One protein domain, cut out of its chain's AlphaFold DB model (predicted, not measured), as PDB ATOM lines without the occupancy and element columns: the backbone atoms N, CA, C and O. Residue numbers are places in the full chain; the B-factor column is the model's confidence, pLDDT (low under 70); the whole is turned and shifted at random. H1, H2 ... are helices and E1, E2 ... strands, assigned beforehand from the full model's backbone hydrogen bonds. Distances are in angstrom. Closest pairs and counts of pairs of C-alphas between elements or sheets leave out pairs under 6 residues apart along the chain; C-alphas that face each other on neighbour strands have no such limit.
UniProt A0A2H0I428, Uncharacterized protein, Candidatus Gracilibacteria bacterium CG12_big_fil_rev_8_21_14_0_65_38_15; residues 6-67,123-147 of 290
ATOM      1  N   GLN A   6      20.313  -7.875   2.071       95.19
ATOM      2  CA  GLN A   6      21.090  -6.692   1.742       95.19
ATOM      3  C   GLN A   6      22.288  -7.124   0.899       95.19
ATOM      4  O   GLN A   6      23.000  -8.054   1.280       95.19
ATOM      5  N   ARG A   7      22.507  -6.455  -0.231       95.75
ATOM      6  CA  ARG A   7      23.681  -6.647  -1.085       95.75
ATOM      7  C   ARG A   7      24.045  -5.338  -1.761       95.75
ATOM      8  O   ARG A   7      23.164  -4.576  -2.144       95.75
ATOM      9  N   THR A   8      25.337  -5.110  -1.926       95.00
ATOM     10  CA  THR A   8      25.856  -4.023  -2.754       95.00
ATOM     11  C   THR A   8      26.435  -4.635  -4.017       95.00
ATOM     12  O   THR A   8      27.194  -5.594  -3.920       95.00
ATOM     13  N   VAL A   9      26.068  -4.089  -5.172       93.75
ATOM     14  CA  VAL A   9      26.698  -4.395  -6.464       93.75
ATOM     15  C   VAL A   9      27.345  -3.124  -6.996       93.75
ATOM     16  O   VAL A   9      26.813  -2.033  -6.783       93.75
ATOM     17  N   THR A  10      28.487  -3.245  -7.659       91.94
ATOM     18  CA  THR A  10      29.151  -2.123  -8.332       91.94
ATOM     19  C   THR A  10      29.147  -2.428  -9.810       91.94
ATOM     20  O   THR A  10      29.609  -3.495 -10.178       91.94
ATOM     21  N   ILE A  11      28.604  -1.523 -10.620       90.12
ATOM     22  CA  ILE A  11      28.448  -1.733 -12.059       90.12
ATOM     23  C   ILE A  11      29.044  -0.577 -12.862       90.12
ATOM     24  O   ILE A  11      28.985   0.570 -12.408       90.12
ATOM     25  N   HIS A  12      29.546  -0.869 -14.060       87.31
ATOM     26  CA  HIS A  12      29.810   0.114 -15.106       87.31
ATOM     27  C   HIS A  12      28.570   0.261 -15.988       87.31
ATOM     28  O   HIS A  12      28.086  -0.699 -16.589       87.31
ATOM     29  N   ASP A  13      28.034   1.473 -16.073       84.88
ATOM     30  CA  ASP A  13      26.920   1.769 -16.970       84.88
ATOM     31  C   ASP A  13      27.396   1.868 -18.444       84.88
ATOM     32  O   ASP A  13      28.588   1.789 -18.739       84.88
ATOM     33  N   ALA A  14      26.476   2.028 -19.399       76.75
ATOM     34  CA  ALA A  14      26.787   2.114 -20.833       76.75
ATOM     35  C   ALA A  14      27.681   3.314 -21.197       76.75
ATOM     36  O   ALA A  14      28.246   3.373 -22.283       76.75
ATOM     37  N   SER A  15      27.784   4.304 -20.308       68.75
ATOM     38  CA  SER A  15      28.671   5.461 -20.451       68.75
ATOM     39  C   SER A  15      30.009   5.270 -19.738       68.75
ATOM     40  O   SER A  15      30.787   6.215 -19.655       68.75
ATOM     41  N   GLY A  16      30.274   4.075 -19.201       71.44
ATOM     42  CA  GLY A  16      31.475   3.771 -18.429       71.44
ATOM     43  C   GLY A  16      31.464   4.352 -17.013       71.44
ATOM     44  O   GLY A  16      32.486   4.295 -16.328       71.44
ATOM     45  N   ASN A  17      30.341   4.907 -16.538       79.69
ATOM     46  CA  ASN A  17      30.257   5.430 -15.179       79.69
ATOM     47  C   ASN A  17      30.151   4.280 -14.181       79.69
ATOM     48  O   ASN A  17      29.266   3.430 -14.281       79.69
ATOM     49  N   ILE A  18      30.998   4.314 -13.156       85.00
ATOM     50  CA  ILE A  18      30.945   3.355 -12.053       85.00
ATOM     51  C   ILE A  18      29.866   3.792 -11.066       85.00
ATOM     52  O   ILE A  18      29.898   4.910 -10.552       85.00
ATOM     53  N   THR A  19      28.931   2.896 -10.756       86.69
ATOM     54  CA  THR A  19      27.896   3.124  -9.744       86.69
ATOM     55  C   THR A  19      27.818   1.950  -8.776       86.69
ATOM     56  O   THR A  19      27.563   0.817  -9.178       86.69
ATOM     57  N   SER A  20      27.956   2.227  -7.478       90.31
ATOM     58  CA  SER A  20      27.647   1.260  -6.420       90.31
ATOM     59  C   SER A  20      26.189   1.384  -5.980       90.31
ATOM     60  O   SER A  20      25.722   2.456  -5.587       90.31
ATOM     61  N   ILE A  21      25.468   0.269  -6.030       92.31
ATOM     62  CA  ILE A  21      24.034   0.172  -5.781       92.31
ATOM     63  C   ILE A  21      23.800  -0.753  -4.591       92.31
ATOM     64  O   ILE A  21      24.138  -1.934  -4.622       92.31
ATOM     65  N   ASN A  22      23.167  -0.221  -3.553       93.38
ATOM     66  CA  ASN A  22      22.704  -0.965  -2.393       93.38
ATOM     67  C   ASN A  22      21.273  -1.451  -2.629       93.38
ATOM     68  O   ASN A  22      20.357  -0.643  -2.801       93.38
ATOM     69  N   LEU A  23      21.096  -2.766  -2.605       93.56
ATOM     70  CA  LEU A  23      19.838  -3.482  -2.779       93.56
ATOM     71  C   LEU A  23      19.432  -4.083  -1.441       93.56
ATOM     72  O   LEU A  23      20.205  -4.828  -0.837       93.56
ATOM     73  N   GLU A  24      18.221  -3.791  -0.981       93.56
ATOM     74  CA  GLU A  24      17.776  -4.201   0.346       93.56
ATOM     75  C   GLU A  24      16.317  -4.676   0.327       93.56
ATOM     76  O   GLU A  24      15.464  -4.112  -0.356       93.56
ATOM     77  N   VAL A  25      16.031  -5.745   1.074       93.00
ATOM     78  CA  VAL A  25      14.675  -6.182   1.412       93.00
ATOM     79  C   VAL A  25      14.527  -6.120   2.924       93.00
ATOM     80  O   VAL A  25      15.088  -6.948   3.649       93.00
ATOM     81  N   THR A  26      13.758  -5.146   3.400       91.00
ATOM     82  CA  THR A  26      13.496  -4.904   4.827       91.00
ATOM     83  C   THR A  26      12.058  -5.231   5.188       91.00
ATOM     84  O   THR A  26      11.217  -5.430   4.321       91.00
ATOM     85  N   TYR A  27      11.759  -5.310   6.485       87.69
ATOM     86  CA  TYR A  27      10.385  -5.413   6.970       87.69
ATOM     87  C   TYR A  27       9.961  -4.089   7.593       87.69
ATOM     88  O   TYR A  27      10.326  -3.782   8.730       87.69
ATOM     89  N   HIS A  28       9.137  -3.342   6.869       79.12
ATOM     90  CA  HIS A  28       8.510  -2.116   7.343       79.12
ATOM     91  C   HIS A  28       6.990  -2.255   7.260       79.12
ATOM     92  O   HIS A  28       6.450  -3.029   6.475       79.12
ATOM     93  N   ASN A  29       6.273  -1.594   8.175       76.56
ATOM     94  CA  ASN A  29       4.803  -1.566   8.193       76.56
ATOM     95  C   ASN A  29       4.106  -2.953   8.194       76.56
ATOM     96  O   ASN A  29       2.939  -3.070   7.826       76.56
ATOM     97  N   GLY A  30       4.801  -4.006   8.646       83.12
ATOM     98  CA  GLY A  30       4.277  -5.376   8.723       83.12
ATOM     99  C   GLY A  30       4.442  -6.213   7.449       83.12
ATOM    100  O   GLY A  30       3.840  -7.283   7.352       83.12
ATOM    101  N   TYR A  31       5.242  -5.763   6.481       84.56
ATOM    102  CA  TYR A  31       5.453  -6.453   5.211       84.56
ATOM    103  C   TYR A  31       6.870  -6.249   4.654       84.56
ATOM    104  O   TYR A  31       7.557  -5.328   5.083       84.56
ATOM    105  N   PRO A  32       7.340  -7.120   3.740       89.50
ATOM    106  CA  PRO A  32       8.651  -6.948   3.132       89.50
ATOM    107  C   PRO A  32       8.624  -5.812   2.100       89.50
ATOM    108  O   PRO A  32       7.688  -5.750   1.306       89.50
ATOM    109  N   GLU A  33       9.626  -4.939   2.107       88.94
ATOM    110  CA  GLU A  33       9.802  -3.788   1.212       88.94
ATOM    111  C   GLU A  33      11.139  -3.896   0.478       88.94
ATOM    112  O   GLU A  33      12.164  -4.117   1.119       88.94
ATOM    113  N   PHE A  34      11.133  -3.746  -0.851       90.88
ATOM    114  CA  PHE A  34      12.355  -3.680  -1.658       90.88
ATOM    115  C   PHE A  34      12.789  -2.228  -1.885       90.88
ATOM    116  O   PHE A  34      12.012  -1.398  -2.374       90.88
ATOM    117  N   THR A  35      14.047  -1.935  -1.564       90.00
ATOM    118  CA  THR A  35      14.683  -0.629  -1.737       90.00
ATOM    119  C   THR A  35      15.986  -0.752  -2.532       90.00
ATOM    120  O   THR A  35      16.735  -1.721  -2.408       90.00
ATOM    121  N   MET A  36      16.252   0.254  -3.367       90.38
ATOM    122  CA  MET A  36      17.489   0.408  -4.128       90.38
ATOM    123  C   MET A  36      18.014   1.830  -3.934       90.38
ATOM    124  O   MET A  36      17.283   2.802  -4.141       90.38
ATOM    125  N   SER A  37      19.277   1.961  -3.539       89.00
ATOM    126  CA  SER A  37      19.904   3.261  -3.287       89.00
ATOM    127  C   SER A  37      21.357   3.301  -3.743       89.00
ATOM    128  O   SER A  37      22.011   2.269  -3.830       89.00
ATOM    129  N   ASN A  38      21.863   4.495  -4.021       84.75
ATOM    130  CA  ASN A  38      23.287   4.764  -4.218       84.75
ATOM    131  C   ASN A  38      23.715   5.944  -3.325       84.75
ATOM    132  O   ASN A  38      22.932   6.431  -2.504       84.75
ATOM    133  N   GLU A  39      24.944   6.434  -3.485       76.94
ATOM    134  CA  GLU A  39      25.462   7.586  -2.727       76.94
ATOM    135  C   GLU A  39      24.681   8.901  -2.939       76.94
ATOM    136  O   GLU A  39      24.821   9.845  -2.160       76.94
ATOM    137  N   HIS A  40      23.826   8.966  -3.961       70.31
ATOM    138  CA  HIS A  40      23.047  10.145  -4.338       70.31
ATOM    139  C   HIS A  40      21.538  10.009  -4.080       70.31
ATOM    140  O   HIS A  40      20.778  10.912  -4.434       70.31
ATOM    141  N   GLY A  41      21.083   8.927  -3.444       72.19
ATOM    142  CA  GLY A  41      19.670   8.698  -3.138       72.19
ATOM    143  C   GLY A  41      19.084   7.531  -3.925       72.19
ATOM    144  O   GLY A  41      19.573   6.408  -3.807       72.19
ATOM    145  N   GLN A  42      17.992   7.755  -4.670       71.00
ATOM    146  CA  GLN A  42      17.360   6.688  -5.454       71.00
ATOM    147  C   GLN A  42      18.269   6.312  -6.627       71.00
ATOM    148  O   GLN A  42      18.520   7.118  -7.516       71.00
ATOM    149  N   GLY A  43      18.772   5.077  -6.616       61.47
ATOM    150  CA  GLY A  43      19.921   4.685  -7.437       61.47
ATOM    151  C   GLY A  43      19.709   4.672  -8.953       61.47
ATOM    152  O   GLY A  43      20.678   4.521  -9.680       61.47
ATOM    153  N   GLN A  44      18.473   4.820  -9.438       67.44
ATOM    154  CA  GLN A  44      18.116   4.602 -10.847       67.44
ATOM    155  C   GLN A  44      18.417   5.794 -11.771       67.44
ATOM    156  O   GLN A  44      18.694   5.580 -12.943       67.44
ATOM    157  N   ASP A  45      18.324   7.039 -11.276       65.44
ATOM    158  CA  ASP A  45      18.137   8.223 -12.144       65.44
ATOM    159  C   ASP A  45      19.395   8.567 -12.963       65.44
ATOM    160  O   ASP A  45      19.384   9.477 -13.788       65.44
ATOM    161  N   ARG A  46      20.494   7.854 -12.710       68.19
ATOM    162  CA  ARG A  46      21.809   8.073 -13.312       68.19
ATOM    163  C   ARG A  46      22.407   6.830 -13.959       68.19
ATOM    164  O   ARG A  46      23.537   6.901 -14.415       68.19
ATOM    165  N   ILE A  47      21.687   5.709 -13.983       79.44
ATOM    166  CA  ILE A  47      22.193   4.479 -14.593       79.44
ATOM    167  C   ILE A  47      21.736   4.443 -16.046       79.44
ATOM    168  O   ILE A  47      20.544   4.295 -16.318       79.44
ATOM    169  N   SER A  48      22.687   4.522 -16.974       83.19
ATOM    170  CA  SER A  48      22.450   4.164 -18.371       83.19
ATOM    171  C   SER A  48      22.694   2.663 -18.554       83.19
ATOM    172  O   SER A  48      23.848   2.257 -18.590       83.19
ATOM    173  N   PRO A  49      21.672   1.796 -18.645       83.31
ATOM    174  CA  PRO A  49      21.893   0.355 -18.559       83.31
ATOM    175  C   PRO A  49      22.694  -0.186 -19.754       83.31
ATOM    176  O   PRO A  49      22.239  -0.088 -20.892       83.31
ATOM    177  N   LYS A  50      23.842  -0.807 -19.469       80.94
ATOM    178  CA  LYS A  50      24.784  -1.399 -20.432       80.94
ATOM    179  C   LYS A  50      24.283  -2.709 -21.050       80.94
ATOM    180  O   LYS A  50      24.349  -2.916 -22.251       80.94
ATOM    181  N   GLY A  51      23.695  -3.576 -20.226       79.62
ATOM    182  CA  GLY A  51      23.299  -4.929 -20.626       79.62
ATOM    183  C   GLY A  51      21.926  -5.358 -20.117       79.62
ATOM    184  O   GLY A  51      21.235  -4.636 -19.390       79.62
ATOM    185  N   ASP A  52      21.525  -6.574 -20.486       85.69
ATOM    186  CA  ASP A  52      20.222  -7.140 -20.126       85.69
ATOM    187  C   ASP A  52      20.038  -7.292 -18.614       85.69
ATOM    188  O   ASP A  52      18.933  -7.076 -18.103       85.69
ATOM    189  N   ASN A  53      21.105  -7.607 -17.874       91.88
ATOM    190  CA  ASN A  53      21.050  -7.706 -16.419       91.88
ATOM    191  C   ASN A  53      20.835  -6.332 -15.765       91.88
ATOM    192  O   ASN A  53      19.960  -6.204 -14.904       91.88
ATOM    193  N   GLN A  54      21.500  -5.274 -16.235       91.25
ATOM    194  CA  GLN A  54      21.237  -3.907 -15.762       91.25
ATOM    195  C   GLN A  54      19.810  -3.444 -16.119       91.25
ATOM    196  O   GLN A  54      19.092  -2.926 -15.260       91.25
ATOM    197  N   LYS A  55      19.325  -3.722 -17.341       87.44
ATOM    198  CA  LYS A  55      17.921  -3.461 -17.737       87.44
ATOM    199  C   LYS A  55      16.932  -4.219 -16.846       87.44
ATOM    200  O   LYS A  55      15.894  -3.684 -16.450       87.44
ATOM    201  N   LYS A  56      17.243  -5.471 -16.499       91.88
ATOM    202  CA  LYS A  56      16.435  -6.303 -15.599       91.88
ATOM    203  C   LYS A  56      16.440  -5.765 -14.167       91.88
ATOM    204  O   LYS A  56      15.377  -5.775 -13.548       91.88
ATOM    205  N   LEU A  57      17.572  -5.263 -13.673       93.06
ATOM    206  CA  LEU A  57      17.670  -4.607 -12.367       93.06
ATOM    207  C   LEU A  57      16.754  -3.383 -12.300       93.06
ATOM    208  O   LEU A  57      15.923  -3.285 -11.396       93.06
ATOM    209  N   LEU A  58      16.832  -2.505 -13.306       90.19
ATOM    210  CA  LEU A  58      15.962  -1.333 -13.403       90.19
ATOM    211  C   LEU A  58      14.487  -1.733 -13.500       90.19
ATOM    212  O   LEU A  58      13.651  -1.143 -12.823       90.19
ATOM    213  N   ARG A  59      14.145  -2.781 -14.262       88.38
ATOM    214  CA  ARG A  59      12.767  -3.294 -14.328       88.38
ATOM    215  C   ARG A  59      12.260  -3.783 -12.971       88.38
ATOM    216  O   ARG A  59      11.145  -3.434 -12.595       88.38
ATOM    217  N   ILE A  60      13.062  -4.556 -12.233       90.81
ATOM    218  CA  ILE A  60      12.718  -5.009 -10.874       90.81
ATOM    219  C   ILE A  60      12.481  -3.801  -9.966       90.81
ATOM    220  O   ILE A  60      11.491  -3.760  -9.237       90.81
ATOM    221  N   TRP A  61      13.353  -2.798 -10.040       88.75
ATOM    222  CA  TRP A  61      13.180  -1.562  -9.295       88.75
ATOM    223  C   TRP A  61      11.890  -0.828  -9.674       88.75
ATOM    224  O   TRP A  61      11.099  -0.513  -8.794       88.75
ATOM    225  N   HIS A  62      11.594  -0.631 -10.956       82.44
ATOM    226  CA  HIS A  62      10.341  -0.007 -11.390       82.44
ATOM    227  C   HIS A  62       9.092  -0.765 -10.928       82.44
ATOM    228  O   HIS A  62       8.097  -0.138 -10.570       82.44
ATOM    229  N   GLU A  63       9.141  -2.094 -10.933       84.06
ATOM    230  CA  GLU A  63       7.999  -2.946 -10.610       84.06
ATOM    231  C   GLU A  63       7.746  -3.068  -9.102       84.06
ATOM    232  O   GLU A  63       6.596  -3.199  -8.682       84.06
ATOM    233  N   TYR A  64       8.806  -3.029  -8.288       87.00
ATOM    234  CA  TYR A  64       8.733  -3.376  -6.866       87.00
ATOM    235  C   TYR A  64       9.228  -2.287  -5.911       87.00
ATOM    236  O   TYR A  64       9.101  -2.466  -4.698       87.00
ATOM    237  N   ARG A  65       9.748  -1.147  -6.395       80.75
ATOM    238  CA  ARG A  65      10.093  -0.015  -5.519       80.75
ATOM    239  C   ARG A  65       8.872   0.426  -4.730       80.75
ATOM    240  O   ARG A  65       7.791   0.591  -5.297       80.75
ATOM    241  N   LEU A  66       9.047   0.593  -3.418       68.06
ATOM    242  CA  LEU A  66       7.947   0.899  -2.493       68.06
ATOM    243  C   LEU A  66       6.786  -0.111  -2.611       68.06
ATOM    244  O   LEU A  66       5.630   0.246  -2.419       68.06
ATOM    245  N   ASN A  67       7.088  -1.368  -2.958       69.88
ATOM    246  CA  ASN A  67       6.132  -2.450  -3.205       69.88
ATOM    247  C   ASN A  67       5.088  -2.175  -4.287       69.88
ATOM    248  O   ASN A  67       3.949  -2.632  -4.165       69.88
ATOM    249  N   LEU A 123       5.880  -8.630  -2.890       89.50
ATOM    250  CA  LEU A 123       7.102  -9.219  -3.421       89.50
ATOM    251  C   LEU A 123       6.894 -10.732  -3.649       89.50
ATOM    252  O   LEU A 123       6.416 -11.430  -2.742       89.50
ATOM    253  N   PRO A 124       7.274 -11.268  -4.822       91.44
ATOM    254  CA  PRO A 124       7.224 -12.696  -5.105       91.44
ATOM    255  C   PRO A 124       7.931 -13.537  -4.034       91.44
ATOM    256  O   PRO A 124       8.929 -13.130  -3.442       91.44
ATOM    257  N   LYS A 125       7.468 -14.771  -3.803       91.31
ATOM    258  CA  LYS A 125       8.085 -15.661  -2.795       91.31
ATOM    259  C   LYS A 125       9.553 -15.985  -3.092       91.31
ATOM    260  O   LYS A 125      10.314 -16.192  -2.157       91.31
ATOM    261  N   ASN A 126       9.918 -16.023  -4.370       92.69
ATOM    262  CA  ASN A 126      11.271 -16.247  -4.882       92.69
ATOM    263  C   ASN A 126      11.994 -14.931  -5.226       92.69
ATOM    264  O   ASN A 126      12.952 -14.944  -5.997       92.69
ATOM    265  N   PHE A 127      11.508 -13.786  -4.728       93.81
ATOM    266  CA  PHE A 127      12.063 -12.477  -5.070       93.81
ATOM    267  C   PHE A 127      13.542 -12.372  -4.699       93.81
ATOM    268  O   PHE A 127      14.347 -11.959  -5.524       93.81
ATOM    269  N   ILE A 128      13.904 -12.815  -3.491       95.06
ATOM    270  CA  ILE A 128      15.292 -12.769  -3.014       95.06
ATOM    271  C   ILE A 128      16.188 -13.663  -3.861       95.06
ATOM    272  O   ILE A 128      17.226 -13.195  -4.295       95.06
ATOM    273  N   ASP A 129      15.762 -14.887  -4.173       95.56
ATOM    274  CA  ASP A 129      16.543 -15.792  -5.024       95.56
ATOM    275  C   ASP A 129      16.731 -15.204  -6.435       95.56
ATOM    276  O   ASP A 129      17.789 -15.328  -7.044       95.56
ATOM    277  N   THR A 130      15.704 -14.517  -6.951       95.06
ATOM    278  CA  THR A 130      15.763 -13.830  -8.252       95.06
ATOM    279  C   THR A 130      16.731 -12.649  -8.224       95.06
ATOM    280  O   THR A 130      17.443 -12.423  -9.199       95.06
ATOM    281  N   LEU A 131      16.735 -11.892  -7.124       95.50
ATOM    282  CA  LEU A 131      17.613 -10.746  -6.924       95.50
ATOM    283  C   LEU A 131      19.064 -11.193  -6.716       95.50
ATOM    284  O   LEU A 131      19.962 -10.611  -7.306       95.50
ATOM    285  N   GLU A 132      19.285 -12.248  -5.937       96.50
ATOM    286  CA  GLU A 132      20.602 -12.824  -5.657       96.50
ATOM    287  C   GLU A 132      21.252 -13.357  -6.938       96.50
ATOM    288  O   GLU A 132      22.351 -12.931  -7.269       96.50
ATOM    289  N   ALA A 133      20.523 -14.151  -7.731       96.81
ATOM    290  CA  ALA A 133      21.008 -14.628  -9.027       96.81
ATOM    291  C   ALA A 133      21.276 -13.487 -10.025       96.81
ATOM    292  O   ALA A 133      22.188 -13.574 -10.842       96.81
ATOM    293  N   LEU A 134      20.479 -12.412  -9.986       97.00
ATOM    294  CA  LEU A 134      20.734 -11.239 -10.819       97.00
ATOM    295  C   LEU A 134      22.026 -10.531 -10.404       97.00
ATOM    296  O   LEU A 134      22.813 -10.164 -11.266       97.00
ATOM    297  N   CYS A 135      22.235 -10.337  -9.104       96.56
ATOM    298  CA  CYS A 135      23.459  -9.734  -8.602       96.56
ATOM    299  C   CYS A 135      24.688 -10.603  -8.894       96.56
ATOM    300  O   CYS A 135      25.716 -10.052  -9.248       96.56
ATOM    301  N   ASP A 136      24.577 -11.932  -8.803       96.94
ATOM    302  CA  ASP A 136      25.669 -12.840  -9.181       96.94
ATOM    303  C   ASP A 136      26.051 -12.672 -10.654       96.94
ATOM    304  O   ASP A 136      27.231 -12.592 -10.974       96.94
ATOM    305  N   ASN A 137      25.066 -12.566 -11.550       94.88
ATOM    306  CA  ASN A 137      25.341 -12.321 -12.964       94.88
ATOM    307  C   ASN A 137      25.979 -10.947 -13.209       94.88
ATOM    308  O   ASN A 137      26.862 -10.849 -14.048       94.88
ATOM    309  N   LEU A 138      25.538  -9.905 -12.494       94.06
ATOM    310  CA  LEU A 138      26.153  -8.576 -12.587       94.06
ATOM    311  C   LEU A 138      27.611  -8.615 -12.122       94.06
ATOM    312  O   LEU A 138      28.470  -8.078 -12.804       94.06
ATOM    313  N   ASP A 139      27.900  -9.283 -11.005       92.94
ATOM    314  CA  ASP A 139      29.273  -9.409 -10.512       92.94
ATOM    315  C   ASP A 139      30.154 -10.191 -11.508       92.94
ATOM    316  O   ASP A 139      31.298  -9.809 -11.727       92.94
ATOM    317  N   ILE A 140      29.619 -11.232 -12.165       90.25
ATOM    318  CA  ILE A 140      30.329 -11.965 -13.231       90.25
ATOM    319  C   ILE A 140      30.632 -11.054 -14.428       90.25
ATOM    320  O   ILE A 140      31.772 -11.032 -14.882       90.25
ATOM    321  N   GLU A 141      29.648 -10.293 -14.918       86.88
ATOM    322  CA  GLU A 141      29.839  -9.350 -16.035       86.88
ATOM    323  C   GLU A 141      30.923  -8.309 -15.714       86.88
ATOM    324  O   GLU A 141      31.737  -7.959 -16.567       86.88
ATOM    325  N   GLU A 142      30.963  -7.831 -14.470       87.56
ATOM    326  CA  GLU A 142      31.950  -6.858 -14.006       87.56
ATOM    327  C   GLU A 142      33.336  -7.485 -13.804       87.56
ATOM    328  O   GLU A 142      34.350  -6.873 -14.140       87.56
ATOM    329  N   ASP A 143      33.416  -8.717 -13.302       85.62
ATOM    330  CA  ASP A 143      34.678  -9.454 -13.212       85.62
ATOM    331  C   ASP A 143      35.256  -9.729 -14.612       85.62
ATOM    332  O   ASP A 143      36.454  -9.535 -14.831       85.62
ATOM    333  N   GLU A 144      34.421 -10.123 -15.578       80.44
ATOM    334  CA  GLU A 144      34.806 -10.312 -16.985       80.44
ATOM    335  C   GLU A 144      35.250  -8.994 -17.630       80.44
ATOM    336  O   GLU A 144      36.275  -8.952 -18.321       80.44
ATOM    337  N   HIS A 145      34.534  -7.903 -17.342       74.19
ATOM    338  CA  HIS A 145      34.899  -6.553 -17.769       74.19
ATOM    339  C   HIS A 145      36.286  -6.140 -17.281       74.19
ATOM    340  O   HIS A 145      37.117  -5.680 -18.067       74.19
ATOM    341  N   ASN A 146      36.569  -6.392 -16.005       74.19
ATOM    342  CA  ASN A 146      37.849  -6.065 -15.390       74.19
ATOM    343  C   ASN A 146      38.983  -7.030 -15.782       74.19
ATOM    344  O   ASN A 146      40.156  -6.658 -15.691       74.19
ATOM    345  N   ALA A 147      38.674  -8.262 -16.194       71.25
ATOM    346  CA  ALA A 147      39.677  -9.279 -16.507       71.25
ATOM    347  C   ALA A 147      40.373  -9.054 -17.860       71.25
ATOM    348  O   ALA A 147      41.560  -9.358 -17.978       71.25
TER     349      ALA A 147
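This is residues 6 to 67 and 123 to 147 of the 290 residues of an uncharacterized protein of Candidatus Gracilibacteria bacterium CG12_big_fil_rev_8_21_14_0_65_38_15 (UniProt A0A2H0I428). A twisted meander, E1 E2 E3, of antiparallel neighbours has helices H1 and H2 side by side over one face. Printed are 87 residues, class mixed: three strands, then two helices. It is compact, radius of gyration of the C-alphas 12.8 A, spans 43 by 25 by 18 A.

E1, residues 6 to 12, begins at C-alpha 6 (21.090, -6.692, 1.742). E2 is 18 to 28, E3 31 to 38, H1 52 to 64. H2, 127 to 147, 30.1 A long, ends at (39.677, -9.279, -16.507).

In hairpins E1-E2 and E2-E3, N 9 and O 21, 2.9 A, and N 33 and O 26, 2.8 A, are within hydrogen-bond range, as is every helical O i to N i+4 pair. H1 and H2 touch, closest C-alphas 53 and 138 at 6.4 A, opposite ways at a shallow tilt of 30 degrees.

Residues 68 to 122 are cut; C-alphas 67 and 123 are 6.8 A apart. The link E3 to H1 is long; 7 printed residues have pLDDT under 70, among them residues 43 to 46 of this link.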